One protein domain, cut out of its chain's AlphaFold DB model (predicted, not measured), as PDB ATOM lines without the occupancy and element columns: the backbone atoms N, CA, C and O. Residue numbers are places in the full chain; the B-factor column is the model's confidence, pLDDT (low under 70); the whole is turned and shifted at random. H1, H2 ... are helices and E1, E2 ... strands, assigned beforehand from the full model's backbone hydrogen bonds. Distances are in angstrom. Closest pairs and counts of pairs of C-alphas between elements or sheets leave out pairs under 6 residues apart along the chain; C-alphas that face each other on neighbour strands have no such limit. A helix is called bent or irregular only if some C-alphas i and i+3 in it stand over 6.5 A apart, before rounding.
ATOM      1  N   TYR A 139      29.014   7.868 -30.394       78.31
ATOM      2  CA  TYR A 139      29.423   7.594 -29.036       78.31
ATOM      3  C   TYR A 139      28.734   8.574 -28.080       78.31
ATOM      4  O   TYR A 139      28.961   9.775 -28.151       78.31
ATOM      5  N   HIS A 140      27.916   8.057 -27.164       81.44
ATOM      6  CA  HIS A 140      27.237   8.848 -26.135       81.44
ATOM      7  C   HIS A 140      27.785   8.489 -24.746       81.44
ATOM      8  O   HIS A 140      27.309   7.532 -24.125       81.44
ATOM      9  N   PRO A 141      28.825   9.192 -24.267       86.50
ATOM     10  CA  PRO A 141      29.417   8.949 -22.965       86.50
ATOM     11  C   PRO A 141      28.527   9.478 -21.838       86.50
ATOM     12  O   PRO A 141      27.804  10.461 -21.990       86.50
ATOM     13  N   ASP A 142      28.617   8.859 -20.668       87.38
ATOM     14  CA  ASP A 142      27.993   9.388 -19.458       87.38
ATOM     15  C   ASP A 142      28.706  10.665 -18.985       87.38
ATOM     16  O   ASP A 142      28.049  11.605 -18.533       87.38
ATOM     17  N   VAL A 143      30.036  10.710 -19.105       91.62
ATOM     18  CA  VAL A 143      30.872  11.821 -18.631       91.62
ATOM     19  C   VAL A 143      31.845  12.260 -19.720       91.62
ATOM     20  O   VAL A 143      32.480  11.430 -20.371       91.62
ATOM     21  N   ALA A 144      32.002  13.568 -19.891       94.19
ATOM     22  CA  ALA A 144      33.114  14.144 -20.630       94.19
ATOM     23  C   ALA A 144      34.111  14.800 -19.669       94.19
ATOM     24  O   ALA A 144      33.701  15.542 -18.778       94.19
ATOM     25  N   ILE A 145      35.403  14.536 -19.858       94.31
ATOM     26  CA  ILE A 145      36.494  15.175 -19.113       94.31
ATOM     27  C   ILE A 145      37.277  16.074 -20.068       94.31
ATOM     28  O   ILE A 145      37.765  15.618 -21.100       94.31
ATOM     29  N   ILE A 146      37.389  17.350 -19.728       93.56
ATOM     30  CA  ILE A 146      38.113  18.351 -20.508       93.56
ATOM     31  C   ILE A 146      39.365  18.745 -19.734       93.56
ATOM     32  O   ILE A 146      39.260  19.126 -18.571       93.56
ATOM     33  N   THR A 147      40.528  18.686 -20.373       91.38
ATOM     34  CA  THR A 147      41.771  19.234 -19.810       91.38
ATOM     35  C   THR A 147      42.131  20.557 -20.481       91.38
ATOM     36  O   THR A 147      41.771  20.803 -21.639       91.38
ATOM     37  N   ALA A 148      42.806  21.448 -19.757       84.38
ATOM     38  CA  ALA A 148      43.281  22.715 -20.306       84.38
ATOM     39  C   ALA A 148      44.488  22.519 -21.236       84.38
ATOM     40  O   ALA A 148      44.633  23.270 -22.201       84.38
ATOM     41  N   LEU A 149      45.314  21.503 -20.976       85.69
ATOM     42  CA  LEU A 149      46.477  21.137 -21.786       85.69
ATOM     43  C   LEU A 149      46.497  19.647 -22.149       85.69
ATOM     44  O   LEU A 149      45.914  18.806 -21.460       85.69
ATOM     45  N   GLU A 150      47.187  19.318 -23.245       84.44
ATOM     46  CA  GLU A 150      47.530  17.930 -23.585       84.44
ATOM     47  C   GLU A 150      48.625  17.414 -22.636       84.44
ATOM     48  O   GLU A 150      48.396  16.471 -21.883       84.44
ATOM     49  N   ASP A 151      49.753  18.123 -22.558       84.38
ATOM     50  CA  ASP A 151      50.836  17.873 -21.599       84.38
ATOM     51  C   ASP A 151      50.857  18.982 -20.524       84.38
ATOM     52  O   ASP A 151      50.864  20.163 -20.895       84.38
ATOM     53  N   PRO A 152      50.844  18.672 -19.208       84.06
ATOM     54  CA  PRO A 152      50.841  17.330 -18.599       84.06
ATOM     55  C   PRO A 152      49.452  16.771 -18.260       84.06
ATOM     56  O   PRO A 152      49.333  15.626 -17.825       84.06
ATOM     57  N   GLU A 153      48.394  17.567 -18.390       87.62
ATOM     58  CA  GLU A 153      47.101  17.268 -17.761       87.62
ATOM     59  C   GLU A 153      46.381  16.057 -18.375       87.62
ATOM     60  O   GLU A 153      45.911  15.183 -17.641       87.62
ATOM     61  N   LEU A 154      46.293  15.979 -19.710       90.25
ATOM     62  CA  LEU A 154      45.664  14.836 -20.379       90.25
ATOM     63  C   LEU A 154      46.526  13.584 -20.250       90.25
ATOM     64  O   LEU A 154      45.995  12.504 -19.991       90.25
ATOM     65  N   ASP A 155      47.840  13.730 -20.390       89.81
ATOM     66  CA  ASP A 155      48.781  12.619 -20.271       89.81
ATOM     67  C   ASP A 155      48.697  11.941 -18.901       89.81
ATOM     68  O   ASP A 155      48.664  10.711 -18.817       89.81
ATOM     69  N   GLU A 156      48.604  12.719 -17.822       89.62
ATOM     70  CA  GLU A 156      48.456  12.161 -16.479       89.62
ATOM     71  C   GLU A 156      47.103  11.463 -16.299       89.62
ATOM     72  O   GLU A 156      47.043  10.370 -15.734       89.62
ATOM     73  N   LEU A 157      46.024  12.024 -16.857       89.62
ATOM     74  CA  LEU A 157      44.715  11.370 -16.866       89.62
ATOM     75  C   LEU A 157      44.767  10.017 -17.595       89.62
ATOM     76  O   LEU A 157      44.223   9.031 -17.098       89.62
ATOM     77  N   LEU A 158      45.425   9.952 -18.755       90.81
ATOM     78  CA  LEU A 158      45.521   8.731 -19.560       90.81
ATOM     79  C   LEU A 158      46.331   7.629 -18.864       90.81
ATOM     80  O   LEU A 158      46.002   6.456 -19.033       90.81
ATOM     81  N   LYS A 159      47.327   7.975 -18.033       91.12
ATOM     82  CA  LYS A 159      48.086   6.996 -17.224       91.12
ATOM     83  C   LYS A 159      47.228   6.291 -16.173       91.12
ATOM     84  O   LYS A 159      47.536   5.162 -15.796       91.12
ATOM     85  N   LEU A 160      46.157   6.930 -15.700       87.69
ATOM     86  CA  LEU A 160      45.238   6.353 -14.709       87.69
ATOM     87  C   LEU A 160      44.271   5.328 -15.318       87.69
ATOM     88  O   LEU A 160      43.551   4.644 -14.586       87.69
ATOM     89  N   VAL A 161      44.222   5.227 -16.647       87.88
ATOM     90  CA  VAL A 161      43.217   4.456 -17.375       87.88
ATOM     91  C   VAL A 161      43.847   3.268 -18.087       87.88
ATOM     92  O   VAL A 161      44.894   3.366 -18.718       87.88
ATOM     93  N   GLN A 162      43.162   2.129 -18.028       79.88
ATOM     94  CA  GLN A 162      43.533   0.950 -18.802       79.88
ATOM     95  C   GLN A 162      42.911   1.034 -20.202       79.88
ATOM     96  O   GLN A 162      41.700   1.196 -20.331       79.88
ATOM     97  N   GLU A 163      43.753   0.914 -21.231       84.25
ATOM     98  CA  GLU A 163      43.366   0.801 -22.648       84.25
ATOM     99  C   GLU A 163      42.489   1.953 -23.199       84.25
ATOM    100  O   GLU A 163      41.393   1.716 -23.719       84.25
ATOM    101  N   PRO A 164      42.942   3.222 -23.134       90.38
ATOM    102  CA  PRO A 164      42.227   4.317 -23.782       90.38
ATOM    103  C   PRO A 164      42.255   4.164 -25.312       90.38
ATOM    104  O   PRO A 164      43.311   3.996 -25.925       90.38
ATOM    105  N   ILE A 165      41.090   4.279 -25.954       89.94
ATOM    106  CA  ILE A 165      40.973   4.239 -27.416       89.94
ATOM    107  C   ILE A 165      41.048   5.669 -27.947       89.94
ATOM    108  O   ILE A 165      40.119   6.455 -27.743       89.94
ATOM    109  N   LYS A 166      42.132   5.994 -28.658       91.56
ATOM    110  CA  LYS A 166      42.294   7.277 -29.353       91.56
ATOM    111  C   LYS A 166      41.524   7.283 -30.672       91.56
ATOM    112  O   LYS A 166      41.599   6.331 -31.447       91.56
ATOM    113  N   PHE A 167      40.836   8.380 -30.960       90.38
ATOM    114  CA  PHE A 167      40.219   8.635 -32.258       90.38
ATOM    115  C   PHE A 167      40.268  10.122 -32.609       90.38
ATOM    116  O   PHE A 167      40.367  10.977 -31.736       90.38
ATOM    117  N   VAL A 168      40.209  10.434 -33.903       89.19
ATOM    118  CA  VAL A 168      40.197  11.816 -34.395       89.19
ATOM    119  C   VAL A 168      38.834  12.105 -34.996       89.19
ATOM    120  O   VAL A 168      38.328  11.331 -35.811       89.19
ATOM    121  N   LEU A 169      38.247  13.228 -34.600       86.75
ATOM    122  CA  LEU A 169      36.983  13.697 -35.133       86.75
ATOM    123  C   LEU A 169      37.073  15.189 -35.450       86.75
ATOM    124  O   LEU A 169      37.463  15.984 -34.595       86.75
ATOM    125  N   GLU A 170      36.705  15.564 -36.680       85.69
ATOM    126  CA  GLU A 170      36.712  16.965 -37.135       85.69
ATOM    127  C   GLU A 170      38.059  17.657 -36.843       85.69
ATOM    128  O   GLU A 170      38.106  18.767 -36.327       85.69
ATOM    129  N   GLY A 171      39.166  16.948 -37.095       84.88
ATOM    130  CA  GLY A 171      40.526  17.456 -36.889       84.88
ATOM    131  C   GLY A 171      41.012  17.506 -35.436       84.88
ATOM    132  O   GLY A 171      42.140  17.925 -35.210       84.88
ATOM    133  N   HIS A 172      40.219  17.052 -34.462       89.62
ATOM    134  CA  HIS A 172      40.581  17.083 -33.043       89.62
ATOM    135  C   HIS A 172      40.672  15.677 -32.446       89.62
ATOM    136  O   HIS A 172      39.889  14.793 -32.808       89.62
ATOM    137  N   SER A 173      41.632  15.467 -31.546       91.94
ATOM    138  CA  SER A 173      41.866  14.169 -30.909       91.94
ATOM    139  C   SER A 173      40.974  13.986 -29.686       91.94
ATOM    140  O   SER A 173      40.876  14.866 -28.838       91.94
ATOM    141  N   TYR A 174      40.371  12.811 -29.581       93.88
ATOM    142  CA  TYR A 174      39.570  12.387 -28.442       93.88
ATOM    143  C   TYR A 174      40.040  11.012 -27.977       93.88
ATOM    144  O   TYR A 174      40.535  10.200 -28.767       93.88
ATOM    145  N   TYR A 175      39.827  10.728 -26.700       93.50
ATOM    146  CA  TYR A 175      40.074   9.423 -26.108       93.50
ATOM    147  C   TYR A 175      38.788   8.927 -25.457       93.50
ATOM    148  O   TYR A 175      38.096   9.688 -24.781       93.50
ATOM    149  N   ARG A 176      38.449   7.652 -25.661       91.62
ATOM    150  CA  ARG A 176      37.316   7.006 -24.985       91.62
ATOM    151  C   ARG A 176      37.775   5.819 -24.159       91.62
ATOM    152  O   ARG A 176      38.656   5.067 -24.573       91.62
ATOM    153  N   PHE A 177      37.129   5.635 -23.019       91.00
ATOM    154  CA  PHE A 177      37.345   4.498 -22.133       91.00
ATOM    155  C   PHE A 177      36.121   4.283 -21.238       91.00
ATOM    156  O   PHE A 177      35.096   4.961 -21.351       91.00
ATOM    157  N   SER A 178      36.175   3.277 -20.373       89.19
ATOM    158  CA  SER A 178      35.109   3.022 -19.408       89.19
ATOM    159  C   SER A 178      35.683   2.657 -18.054       89.19
ATOM    160  O   SER A 178      36.611   1.861 -17.966       89.19
ATOM    161  N   ILE A 179      35.079   3.198 -17.003       89.81
ATOM    162  CA  ILE A 179      35.434   2.889 -15.616       89.81
ATOM    163  C   ILE A 179      34.251   2.230 -14.912       89.81
ATOM    164  O   ILE A 179      33.106   2.351 -15.346       89.81
ATOM    165  N   LYS A 180      34.508   1.524 -13.811       87.81
ATOM    166  CA  LYS A 180      33.452   0.966 -12.959       87.81
ATOM    167  C   LYS A 180      33.298   1.825 -11.709       87.81
ATOM    168  O   LYS A 180      34.281   2.128 -11.044       87.81
ATOM    169  N   ASN A 181      32.067   2.205 -11.380       83.88
ATOM    170  CA  ASN A 181      31.768   2.880 -10.113       83.88
ATOM    171  C   ASN A 181      31.831   1.886  -8.931       83.88
ATOM    172  O   ASN A 181      31.828   0.672  -9.133       83.88
ATOM    173  N   LYS A 182      31.772   2.389  -7.690       84.38
ATOM    174  CA  LYS A 182      31.636   1.615  -6.441       84.38
ATOM    175  C   LYS A 182      30.489   0.598  -6.483       84.38
ATOM    176  O   LYS A 182      30.602  -0.471  -5.900       84.38
ATOM    177  N   SER A 183      29.410   0.898  -7.208       82.44
ATOM    178  CA  SER A 183      28.274  -0.014  -7.428       82.44
ATOM    179  C   SER A 183      28.462  -0.973  -8.617       82.44
ATOM    180  O   SER A 183      27.486  -1.518  -9.118       82.44
ATOM    181  N   ASN A 184      29.688  -1.130  -9.128       82.88
ATOM    182  CA  ASN A 184      30.054  -1.958 -10.285       82.88
ATOM    183  C   ASN A 184      29.369  -1.578 -11.618       82.88
ATOM    184  O   ASN A 184      29.448  -2.314 -12.601       82.88
ATOM    185  N   LYS A 185      28.716  -0.413 -11.678       83.00
ATOM    186  CA  LYS A 185      28.125   0.125 -12.907       83.00
ATOM    187  C   LYS A 185      29.227   0.672 -13.817       83.00
ATOM    188  O   LYS A 185      30.051   1.463 -13.357       83.00
ATOM    189  N   LYS A 186      29.218   0.269 -15.091       85.56
ATOM    190  CA  LYS A 186      30.104   0.807 -16.133       85.56
ATOM    191  C   LYS A 186      29.700   2.252 -16.445       85.56
ATOM    192  O   LYS A 186      28.524   2.512 -16.680       85.56
ATOM    193  N   ILE A 187      30.665   3.164 -16.407       88.12
ATOM    194  CA  ILE A 187      30.533   4.575 -16.777       88.12
ATOM    195  C   ILE A 187      31.387   4.782 -18.022       88.12
ATOM    196  O   ILE A 187      32.592   4.514 -17.995       88.12
ATOM    197  N   SER A 188      30.763   5.229 -19.107       89.12
ATOM    198  CA  SER A 188      31.449   5.585 -20.349       89.12
ATOM    199  C   SER A 188      31.999   7.009 -20.269       89.12
ATOM    200  O   SER A 188      31.306   7.926 -19.821       89.12
ATOM    201  N   ILE A 189      33.251   7.192 -20.688       91.88
ATOM    202  CA  ILE A 189      33.957   8.470 -20.587       91.88
ATOM    203  C   ILE A 189      34.577   8.824 -21.935       91.88
ATOM    204  O   ILE A 189      35.187   7.973 -22.587       91.88
ATOM    205  N   VAL A 190      34.443  10.093 -22.321       93.69
ATOM    206  CA  VAL A 190      35.268  10.722 -23.360       93.69
ATOM    207  C   VAL A 190      36.156  11.782 -22.718       93.69
ATOM    208  O   VAL A 190      35.697  12.510 -21.838       93.69
ATOM    209  N   CYS A 191      37.407  11.901 -23.149       94.44
ATOM    210  CA  CYS A 191      38.250  13.026 -22.773       94.44
ATOM    211  C   CYS A 191      38.987  13.642 -23.962       94.44
ATOM    212  O   CYS A 191      39.238  12.981 -24.975       94.44
ATOM    213  N   ALA A 192      39.280  14.932 -23.832       94.94
ATOM    214  CA  ALA A 192      40.053  15.714 -24.786       94.94
ATOM    215  C   ALA A 192      40.687  16.924 -24.089       94.94
ATOM    216  O   ALA A 192      40.183  17.397 -23.067       94.94
ATOM    217  N   SER A 193      41.767  17.430 -24.675       93.94
ATOM    218  CA  SER A 193      42.463  18.639 -24.241       93.94
ATOM    219  C   SER A 193      42.122  19.823 -25.136       93.94
ATOM    220  O   SER A 193      41.929  19.680 -26.344       93.94
ATOM    221  N   ALA A 194      42.066  21.023 -24.560       90.00
ATOM    222  CA  ALA A 194      41.999  22.240 -25.361       90.00
ATOM    223  C   ALA A 194      43.285  22.404 -26.192       90.00
ATOM    224  O   ALA A 194      44.382  22.107 -25.729       90.00
ATOM    225  N   GLU A 195      43.159  22.916 -27.422       85.31
ATOM    226  CA  GLU A 195      44.323  23.144 -28.298       85.31
ATOM    227  C   GLU A 195      45.278  24.199 -27.730       85.31
ATOM    228  O   GLU A 195      46.477  24.186 -28.006       85.31
ATOM    229  N   ARG A 196      44.736  25.141 -26.953       84.88
ATOM    230  CA  ARG A 196      45.481  26.162 -26.220       84.88
ATOM    231  C   ARG A 196      44.753  26.502 -24.927       84.88
ATOM    232  O   ARG A 196      43.539  26.341 -24.825       84.88
ATOM    233  N   MET A 197      45.499  27.069 -23.984       82.44
ATOM    234  CA  MET A 197      44.931  27.665 -22.780       82.44
ATOM    235  C   MET A 197      44.005  28.839 -23.118       82.44
ATOM    236  O   MET A 197      44.259  29.613 -24.047       82.44
ATOM    237  N   GLY A 198      42.967  29.009 -22.304       84.88
ATOM    238  CA  GLY A 198      42.114  30.191 -22.312       84.88
ATOM    239  C   GLY A 198      40.634  29.878 -22.505       84.88
ATOM    240  O   GLY A 198      40.251  28.868 -23.098       84.88
ATOM    241  N   LEU A 199      39.802  30.806 -22.029       86.12
ATOM    242  CA  LEU A 199      38.343  30.681 -21.994       86.12
ATOM    243  C   LEU A 199      37.745  30.324 -23.361       86.12
ATOM    244  O   LEU A 199      36.907  29.432 -23.447       86.12
ATOM    245  N   SER A 200      38.208  30.964 -24.438       90.00
ATOM    246  CA  SER A 200      37.676  30.745 -25.790       90.00
ATOM    247  C   SER A 200      37.907  29.320 -26.300       90.00
ATOM    248  O   SER A 200      37.006  28.723 -26.891       90.00
ATOM    249  N   TRP A 201      39.093  28.754 -26.059       90.38
ATOM    250  CA  TRP A 201      39.434  27.397 -26.495       90.38
ATOM    251  C   TRP A 201      38.696  26.346 -25.673       90.38
ATOM    252  O   TRP A 201      38.116  25.423 -26.248       90.38
ATOM    253  N   SER A 202      38.623  26.531 -24.352       90.00
ATOM    254  CA  SER A 202      37.836  25.665 -23.470       90.00
ATOM    255  C   SER A 202      36.345  25.709 -23.818       90.00
ATOM    256  O   SER A 202      35.711  24.657 -23.906       90.00
ATOM    257  N   ALA A 203      35.781  26.891 -24.086       91.19
ATOM    258  CA  ALA A 203      34.381  27.043 -24.487       91.19
ATOM    259  C   ALA A 203      34.094  26.383 -25.844       91.19
ATOM    260  O   ALA A 203      33.094  25.673 -25.986       91.19
ATOM    261  N   SER A 204      34.988  26.564 -26.821       92.69
ATOM    262  CA  SER A 204      34.891  25.926 -28.138       92.69
ATOM    263  C   SER A 204      34.913  24.400 -28.022       92.69
ATOM    264  O   SER A 204      33.998  23.729 -28.505       92.69
ATOM    265  N   LEU A 205      35.893  23.840 -27.303       93.00
ATOM    266  CA  LEU A 205      35.996  22.397 -27.084       93.00
ATOM    267  C   LEU A 205      34.772  21.839 -26.350       93.00
ATOM    268  O   LEU A 205      34.189  20.847 -26.784       93.00
ATOM    269  N   THR A 206      34.342  22.510 -25.280       93.25
ATOM    270  CA  THR A 206      33.148  22.122 -24.515       93.25
ATOM    271  C   THR A 206      31.914  22.090 -25.410       93.25
ATOM    272  O   THR A 206      31.161  21.120 -25.393       93.25
ATOM    273  N   THR A 207      31.733  23.112 -26.252       92.19
ATOM    274  CA  THR A 207      30.610  23.195 -27.197       92.19
ATOM    275  C   THR A 207      30.643  22.050 -28.205       92.19
ATOM    276  O   THR A 207      29.621  21.407 -28.442       92.19
ATOM    277  N   ARG A 208      31.821  21.745 -28.762       91.19
ATOM    278  CA  ARG A 208      31.997  20.616 -29.690       91.19
ATOM    279  C   ARG A 208      31.647  19.289 -29.026       91.19
ATOM    280  O   ARG A 208      30.891  18.512 -29.600       91.19
ATOM    281  N   ILE A 209      32.124  19.059 -27.803       91.75
ATOM    282  CA  ILE A 209      31.828  17.843 -27.037       91.75
ATOM    283  C   ILE A 209      30.330  17.721 -26.738       91.75
ATOM    284  O   ILE A 209      29.766  16.644 -26.919       91.75
ATOM    285  N   ILE A 210      29.671  18.807 -26.317       89.38
ATOM    286  CA  ILE A 210      28.225  18.820 -26.045       89.38
ATOM    287  C   ILE A 210      27.445  18.452 -27.302       89.38
ATOM    288  O   ILE A 210      26.658  17.504 -27.283       89.38
ATOM    289  N   ASN A 211      27.699  19.169 -28.396       85.06
ATOM    290  CA  ASN A 211      26.964  18.988 -29.642       85.06
ATOM    291  C   ASN A 211      27.202  17.604 -30.242       85.06
ATOM    292  O   ASN A 211      26.294  17.026 -30.833       85.06
ATOM    293  N   LYS A 212      28.416  17.068 -30.090       85.38
ATOM    294  CA  LYS A 212      28.777  15.794 -30.699       85.38
ATOM    295  C   LYS A 212      28.369  14.584 -29.880       85.38
ATOM    296  O   LYS A 212      27.841  13.626 -30.433       85.38
ATOM    297  N   PHE A 213      28.663  14.607 -28.587       86.00
ATOM    298  CA  PHE A 213      28.582  13.426 -27.736       86.00
ATOM    299  C   PHE A 213      27.401  13.487 -26.762       86.00
ATOM    300  O   PHE A 213      26.986  12.447 -26.254       86.00
ATOM    301  N   SER A 214      26.824  14.673 -26.526       83.94
ATOM    302  CA  SER A 214      25.701  14.884 -25.595       83.94
ATOM    303  C   SER A 214      25.903  14.192 -24.231       83.94
ATOM    304  O   SER A 214      25.058  13.389 -23.819       83.94
ATOM    305  N   PRO A 215      27.029  14.446 -23.532       88.88
ATOM    306  CA  PRO A 215      27.319  13.802 -22.257       88.88
ATOM    307  C   PRO A 215      26.338  14.247 -21.167       88.88
ATOM    308  O   PRO A 215      25.806  15.358 -21.205       88.88
ATOM    309  N   LYS A 216      26.138  13.408 -20.144       86.50
ATOM    310  CA  LYS A 216      25.290  13.768 -18.990       86.50
ATOM    311  C   LYS A 216      26.000  14.727 -18.040       86.50
ATOM    312  O   LYS A 216      25.352  15.575 -17.434       86.50
ATOM    313  N   TYR A 217      27.316  14.580 -17.916       90.12
ATOM    314  CA  TYR A 217      28.160  15.412 -17.065       90.12
ATOM    315  C   TYR A 217      29.405  15.864 -17.814       90.12
ATOM    316  O   TYR A 217      29.967  15.111 -18.610       90.12
ATOM    317  N   ILE A 218      29.856  17.077 -17.511       91.44
ATOM    318  CA  ILE A 218      31.130  17.609 -17.984       91.44
ATOM    319  C   ILE A 218      31.962  17.965 -16.762       91.44
ATOM    320  O   ILE A 218      31.496  18.670 -15.864       91.44
ATOM    321  N   LEU A 219      33.180  17.444 -16.742       92.00
ATOM    322  CA  LEU A 219      34.202  17.741 -15.756       92.00
ATOM    323  C   LEU A 219      35.330  18.458 -16.482       92.00
ATOM    324  O   LEU A 219      35.739  18.026 -17.557       92.00
ATOM    325  N   MET A 220      35.838  19.533 -15.897       89.81
ATOM    326  CA  MET A 220      37.067  20.152 -16.372       89.81
ATOM    327  C   MET A 220      38.141  19.964 -15.313       89.81
ATOM    328  O   MET A 220      37.906  20.267 -14.141       89.81
ATOM    329  N   THR A 221      39.292  19.451 -15.725       88.38
ATOM    330  CA  THR A 221      40.445  19.232 -14.855       88.38
ATOM    331  C   THR A 221      41.635  20.038 -15.336       88.38
ATOM    332  O   THR A 221      41.868  20.125 -16.537       88.38
ATOM    333  N   GLY A 222      42.407  20.586 -14.408       86.31
ATOM    334  CA  GLY A 222      43.649  21.272 -14.736       86.31
ATOM    335  C   GLY A 222      44.330  21.837 -13.504       86.31
ATOM    336  O   GLY A 222      43.917  21.559 -12.377       86.31
ATOM    337  N   ILE A 223      45.361  22.641 -13.711       86.31
ATOM    338  CA  ILE A 223      46.008  23.370 -12.617       86.31
ATOM    339  C   ILE A 223      45.395  24.762 -12.436       86.31
ATOM    340  O   ILE A 223      44.907  25.382 -13.381       86.31
ATOM    341  N   CYS A 224      45.432  25.286 -11.216       84.56
ATOM    342  CA  CYS A 224      45.051  26.665 -10.927       84.56
ATOM    343  C   CYS A 224      45.953  27.297  -9.875       84.56
ATOM    344  O   CYS A 224      46.636  26.608  -9.126       84.56
ATOM    345  N   ALA A 225      45.946  28.625  -9.806       83.50
ATOM    346  CA  ALA A 225      46.581  29.328  -8.705       83.50
ATOM    347  C   ALA A 225      45.644  29.332  -7.492       83.50
ATOM    348  O   ALA A 225      44.490  29.758  -7.582       83.50
ATOM    349  N   GLY A 226      46.159  28.854  -6.362       82.75
ATOM    350  CA  GLY A 226      45.498  28.964  -5.069       82.75
ATOM    351  C   GLY A 226      45.599  30.378  -4.489       82.75
ATOM    352  O   GLY A 226      46.460  31.165  -4.886       82.75
ATOM    353  N   VAL A 227      44.730  30.707  -3.532       83.56
ATOM    354  CA  VAL A 227      44.845  31.956  -2.764       83.56
ATOM    355  C   VAL A 227      45.723  31.688  -1.550       83.56
ATOM    356  O   VAL A 227      45.417  30.794  -0.758       83.56
ATOM    357  N   ASP A 228      46.780  32.484  -1.393       83.12
ATOM    358  CA  ASP A 228      47.698  32.360  -0.263       83.12
ATOM    359  C   ASP A 228      46.952  32.416   1.084       83.12
ATOM    360  O   ASP A 228      46.003  33.188   1.274       83.12
ATOM    361  N   GLY A 229      47.335  31.527   2.000       86.38
ATOM    362  CA  GLY A 229      46.675  31.327   3.292       86.38
ATOM    363  C   GLY A 229      45.294  30.653   3.248       86.38
ATOM    364  O   GLY A 229      44.669  30.512   4.300       86.38
ATOM    365  N   ARG A 230      44.789  30.246   2.072       84.50
ATOM    366  CA  ARG A 230      43.531  29.477   1.944       84.50
ATOM    367  C   ARG A 230      43.704  28.080   1.364       84.50
ATOM    368  O   ARG A 230      42.824  27.251   1.574       84.50
ATOM    369  N   THR A 231      44.768  27.856   0.605       88.00
ATOM    370  CA  THR A 231      45.022  26.607  -0.121       88.00
ATOM    371  C   THR A 231      46.517  26.338  -0.139       88.00
ATOM    372  O   THR A 231      47.282  27.260  -0.430       88.00
ATOM    373  N   ASP A 232      46.907  25.093   0.095       87.44
ATOM    374  CA  ASP A 232      48.287  24.626  -0.029       87.44
ATOM    375  C   ASP A 232      48.524  24.004  -1.409       87.44
ATOM    376  O   ASP A 232      47.583  23.749  -2.161       87.44
ATOM    377  N   LEU A 233      49.790  23.779  -1.783       82.75
ATOM    378  CA  LEU A 233      50.152  23.139  -3.054       82.75
ATOM    379  C   LEU A 233      49.654  21.691  -3.124       82.75
ATOM    380  O   LEU A 233      49.896  20.897  -2.216       82.75
ATOM    381  N   GLY A 234      49.042  21.333  -4.255       84.12
ATOM    382  CA  GLY A 234      48.491  19.996  -4.485       84.12
ATOM    383  C   GLY A 234      47.083  19.789  -3.923       84.12
ATOM    384  O   GLY A 234      46.511  18.715  -4.125       84.12
ATOM    385  N   ASP A 235      46.501  20.804  -3.280       88.19
ATOM    386  CA  ASP A 235      45.103  20.771  -2.868       88.19
ATOM    387  C   ASP A 235      44.175  20.646  -4.079       88.19
ATOM    388  O   ASP A 235      44.371  21.277  -5.122       88.19
ATOM    389  N   ILE A 236      43.125  19.837  -3.910       89.00
ATOM    390  CA  ILE A 236      42.048  19.697  -4.889       89.00
ATOM    391  C   ILE A 236      40.998  20.764  -4.602       89.00
ATOM    392  O   ILE A 236      40.279  20.711  -3.603       89.00
ATOM    393  N   ILE A 237      40.878  21.709  -5.523       86.69
ATOM    394  CA  ILE A 237      39.933  22.815  -5.464       86.69
ATOM    395  C   ILE A 237      38.759  22.491  -6.385       86.69
ATOM    396  O   ILE A 237      38.938  22.222  -7.571       86.69
ATOM    397  N   VAL A 238      37.542  22.539  -5.841       88.50
ATOM    398  CA  VAL A 238      36.306  22.390  -6.616       88.50
ATOM    399  C   VAL A 238      35.626  23.749  -6.724       88.50
ATOM    400  O   VAL A 238      35.236  24.332  -5.715       88.50
ATOM    401  N   GLY A 239      35.494  24.260  -7.946       82.00
ATOM    402  CA  GLY A 239      34.843  25.545  -8.196       82.00
ATOM    403  C   GLY A 239      33.319  25.451  -8.100       82.00
ATOM    404  O   GLY A 239      32.700  24.827  -8.960       82.00
ATOM    405  N   ASP A 240      32.716  26.095  -7.097       80.75
ATOM    406  CA  ASP A 240      31.261  26.275  -6.970       80.75
ATOM    407  C   ASP A 240      30.919  27.529  -6.127       80.75
ATOM    408  O   ASP A 240      31.096  27.508  -4.906       80.75
ATOM    409  N   PRO A 241      30.419  28.634  -6.719       81.12
ATOM    410  CA  PRO A 241      30.320  28.922  -8.152       81.12
ATOM    411  C   PRO A 241      31.662  29.386  -8.752       81.12
ATOM    412  O   PRO A 241      32.569  29.802  -8.035       81.12
ATOM    413  N   VAL A 242      31.764  29.373 -10.085       80.12
ATOM    414  CA  VAL A 242      32.902  29.924 -10.849       80.12
ATOM    415  C   VAL A 242      32.459  31.200 -11.569       80.12
ATOM    416  O   VAL A 242      31.356  31.242 -12.114       80.12
ATOM    417  N   TRP A 243      33.306  32.231 -11.586       80.44
ATOM    418  CA  TRP A 243      33.058  33.484 -12.302       80.44
ATOM    419  C   TRP A 243      34.290  33.939 -13.090       80.44
ATOM    420  O   TRP A 243      35.426  33.673 -12.699       80.44
ATOM    421  N   ASP A 244      34.050  34.636 -14.200       80.62
ATOM    422  CA  ASP A 244      35.097  35.276 -14.996       80.62
ATOM    423  C   ASP A 244      35.374  36.678 -14.438       80.62
ATOM    424  O   ASP A 244      34.548  37.585 -14.554       80.62
ATOM    425  N   TRP A 245      36.538  36.843 -13.808       68.00
ATOM    426  CA  TRP A 245      36.984  38.117 -13.238       68.00
ATOM    427  C   TRP A 245      37.178  39.222 -14.287       68.00
ATOM    428  O   TRP A 245      37.143  40.395 -13.923       68.00
ATOM    429  N   GLY A 246      37.365  38.877 -15.567       63.06
ATOM    430  CA  GLY A 246      37.527  39.844 -16.657       63.06
ATOM    431  C   GLY A 246      36.225  40.529 -17.088       63.06
ATOM    432  O   GLY A 246      36.263  41.504 -17.838       63.06
ATOM    433  N   LEU A 247      35.070  40.047 -16.617       56.72
ATOM    434  CA  LEU A 247      33.765  40.641 -16.893       56.72
ATOM    435  C   LEU A 247      33.380  41.588 -15.747       56.72
ATOM    436  O   LEU A 247      32.833  41.170 -14.728       56.72
ATOM    437  N   GLU A 248      33.612  42.889 -15.934       43.31
ATOM    438  CA  GLU A 248      33.349  43.974 -14.963       43.31
ATOM    439  C   GLU A 248      31.863  44.177 -14.556       43.31
ATOM    440  O   GLU A 248      31.509  45.174 -13.933       43.31
ATOM    441  N   SER A 249      30.953  43.239 -14.842       44.09
ATOM    442  CA  SER A 249      29.544  43.346 -14.436       44.09
ATOM    443  C   SER A 249      28.936  42.006 -14.007       44.09
ATOM    444  O   SER A 249      28.239  41.330 -14.756       44.09
ATOM    445  N   CYS A 250      29.142  41.620 -12.748       43.53
ATOM    446  CA  CYS A 250      28.376  40.529 -12.141       43.53
ATOM    447  C   CYS A 250      27.006  41.037 -11.656       43.53
ATOM    448  O   CYS A 250      26.884  41.595 -10.563       43.53
ATOM    449  N   LEU A 251      25.952  40.799 -12.443       40.34
ATOM    450  CA  LEU A 251      24.572  40.818 -11.953       40.34
ATOM    451  C   LEU A 251      24.216  39.453 -11.354       40.34
ATOM    452  O   LEU A 251      24.382  38.404 -11.972       40.34
ATOM    453  N   LYS A 252      23.695  39.504 -10.125       41.94
ATOM    454  CA  LYS A 252      23.094  38.397  -9.382       41.94
ATOM    455  C   LYS A 252      22.013  37.727 -10.234       41.94
ATOM    456  O   LYS A 252      20.952  38.318 -10.373       41.94
ATOM    457  N   ASN A 253      22.249  36.526 -10.763       36.78
ATOM    458  CA  ASN A 253      21.212  35.502 -10.946       36.78
ATOM    459  C   ASN A 253      21.834  34.137 -11.275       36.78
ATOM    460  O   ASN A 253      22.610  33.988 -12.212       36.78
ATOM    461  N   GLN A 254      21.485  33.138 -10.461       39.38
ATOM    462  CA  GLN A 254      21.964  31.762 -10.556       39.38
ATOM    463  C   GLN A 254      21.165  30.989 -11.613       39.38
ATOM    464  O   GLN A 254      19.976  30.739 -11.426       39.38
ATOM    465  N   VAL A 255      21.831  30.528 -12.671       32.22
ATOM    466  CA  VAL A 255      21.346  29.407 -13.487       32.22
ATOM    467  C   VAL A 255      22.213  28.200 -13.146       32.22
ATOM    468  O   VAL A 255      23.408  28.184 -13.428       32.22
ATOM    469  N   ARG A 256      21.626  27.191 -12.495       30.89
ATOM    470  CA  ARG A 256      22.323  25.946 -12.151       30.89
ATOM    471  C   ARG A 256      22.320  24.990 -13.345       30.89
ATOM    472  O   ARG A 256      21.302  24.375 -13.649       30.89
ATOM    473  N   LYS A 257      23.486  24.812 -13.962       33.59
ATOM    474  CA  LYS A 257      23.890  23.561 -14.618       33.59
ATOM    475  C   LYS A 257      25.126  23.058 -13.873       33.59
ATOM    476  O   LYS A 257      26.013  23.854 -13.586       33.59
ATOM    477  N   TYR A 258      25.152  21.780 -13.498       35.59
ATOM    478  CA  TYR A 258      26.253  21.205 -12.722       35.59
ATOM    479  C   TYR A 258      27.515  21.125 -13.588       35.59
ATOM    480  O   TYR A 258      27.643  20.232 -14.422       35.59
ATOM    481  N   PHE A 259      28.420  22.080 -13.397       34.94
ATOM    482  CA  PHE A 259      29.765  22.087 -13.958       34.94
ATOM    483  C   PHE A 259      30.726  21.916 -12.786       34.94
ATOM    484  O   PHE A 259      30.736  22.752 -11.885       34.94
ATOM    485  N   PHE A 260      31.485  20.823 -12.756       41.62
ATOM    486  CA  PHE A 260      32.506  20.626 -11.731       41.62
ATOM    487  C   PHE A 260      33.863  20.935 -12.347       41.62
ATOM    488  O   PHE A 260      34.362  20.199 -13.202       41.62
ATOM    489  N   LEU A 261      34.433  22.052 -11.915       49.50
ATOM    490  CA  LEU A 261      35.806  22.423 -12.203       49.50
ATOM    491  C   LEU A 261      36.664  21.866 -11.066       49.50
ATOM    492  O   LEU A 261      36.525  22.323  -9.933       49.50
ATOM    493  N   ILE A 262      37.477  20.850 -11.348       54.16
ATOM    494  CA  ILE A 262      38.372  20.216 -10.374       54.16
ATOM    495  C   ILE A 262      39.788  20.644 -10.726       54.16
ATOM    496  O   ILE A 262      40.340  20.202 -11.730       54.16
ATOM    497  N   LEU A 263      40.370  21.518  -9.919       53.78
ATOM    498  CA  LEU A 263      41.685  22.081 -10.182       53.78
ATOM    499  C   LEU A 263      42.671  21.683  -9.088       53.78
ATOM    500  O   LEU A 263      42.285  21.576  -7.927       53.78
ATOM    501  N   THR A 264      43.938  21.499  -9.441       38.91
ATOM    502  CA  THR A 264      45.030  21.356  -8.468       38.91
ATOM    503  C   THR A 264      45.815  22.660  -8.351       38.91
ATOM    504  O   THR A 264      46.098  23.321  -9.350       38.91
ATOM    505  N   SER A 265      46.133  23.081  -7.131       37.69
ATOM    506  CA  SER A 265      46.828  24.350  -6.865       37.69
ATOM    507  C   SER A 265      48.332  24.304  -7.208       37.69
ATOM    508  O   SER A 265      49.043  23.382  -6.802       37.69
ATOM    509  N   TYR A 266      48.839  25.336  -7.893       36.31
ATOM    510  CA  TYR A 266      50.270  25.608  -8.111       36.31
ATOM    511  C   TYR A 266      50.613  27.093  -7.877       36.31
ATOM    512  O   TYR A 266      49.788  27.975  -8.110       36.31
ATOM    513  N   HIS A 267      51.843  27.384  -7.432       30.03
ATOM    514  CA  HIS A 267      52.361  28.753  -7.310       30.03
ATOM    515  C   HIS A 267      52.954  29.229  -8.639       30.03
ATOM    516  O   HIS A 267      53.818  28.568  -9.215       30.03
TER     517      HIS A 267
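AT A GLANCE: This is residues 139 to 267 of the 271 residues of a protein of Serratia fonticola (UniProt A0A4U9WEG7). One strongly twisted sheet of seven strands makes the core, with a helix packed on each face: H1 on one, H2 on the other, both near E1 and E4. Beyond E5 the sheet runs on into E7 and E6, and the loop between these two reaches outward, where residues 245 to 253 stick out. The printed part has 129 residues, with elements in the order E1 H1 E2 E3 E4 H2 E5 E6 E7. The sheet is mixed, in the order E2 E3 E4 E1 E5 E7 E6, and the class is mixed, helices and strands. The whole is compact, with a radius of gyration of the C-alphas of 15.6 A and spans of 41 by 32 by 31 A.

IN THESE COORDINATES: E1 is residues 143 to 147, 13.2 A long, beginning at C-alpha 143 (30.872, 11.821, -18.631). E4 is residues 186 to 193, 23.2 A; E3 is 172 to 180, 26.7 A; E2 is 165 to 169, 12.8 A. E5 is residues 217 to 224, 21.2 A; E6 is 236 to 239, 9.9 A; E7 is 259 to 265, 18.6 A, ending at C-alpha 265 (46.828, 24.350, -6.865). H1 is residues 150 to 159, 12.7 A, neither bent nor irregular, but only just: C-alphas 151 and 154 are 6.1 A apart. H2 is residues 199 to 213, 20.6 A, beginning at C-alpha 199 (38.343, 30.681, -21.994).

HOW THE PARTS SIT: E1 is parallel to E4, with N 145 and O 190 2.8 A apart, and to E5, with N 146 and O 219 2.8 A apart. E2, E3 and E4 form a meander, each strand the antiparallel neighbour of the one before; N 167 and O 174 are 2.9 A apart, N 175 and O 191 2.9 A. E5 and E7 are parallel, with N 224 and O 264 2.8 A apart. E7 and E6 form a hairpin, with N 237 and O 263 2.8 A apart. H1 is on the sheet at a height of 7.6 A, along the strands, at 10 degrees to E1 on the local plane; its closest C-alphas to E4 are Glu 150 and Ser 193, 5.2 A. H2 is on the opposite face at a height of 8.7 A, slantwise to the strands, at 37 degrees to E4 on the local plane; its closest C-alphas to E1 are Thr 206 and Ile 146, 7.4 A. Three layers result, helices on both faces of a sheet. Two split strand-helix-strand units, in each of which a helix joins two strands of the sheet that are not neighbours, are E1, H1, E2, with E3 and E4 between E1 and E2 in the sheet, and E4, H2, E5, with E1 between E4 and E5; the crossover of each is right-handed. Every O i to N i+4 pair is within hydrogen-bond range in H2, and 5 of 6 in H1.

THE WHOLE: The C-alphas farthest apart, Asn 184 and Glu 248, are 46.3 A apart. The printed part has no cut. The links E5 to E6 and E6 to E7 are long, the others tight. Mean pLDDT of the printed part is 79.7; residues 245 to 267 are under 70.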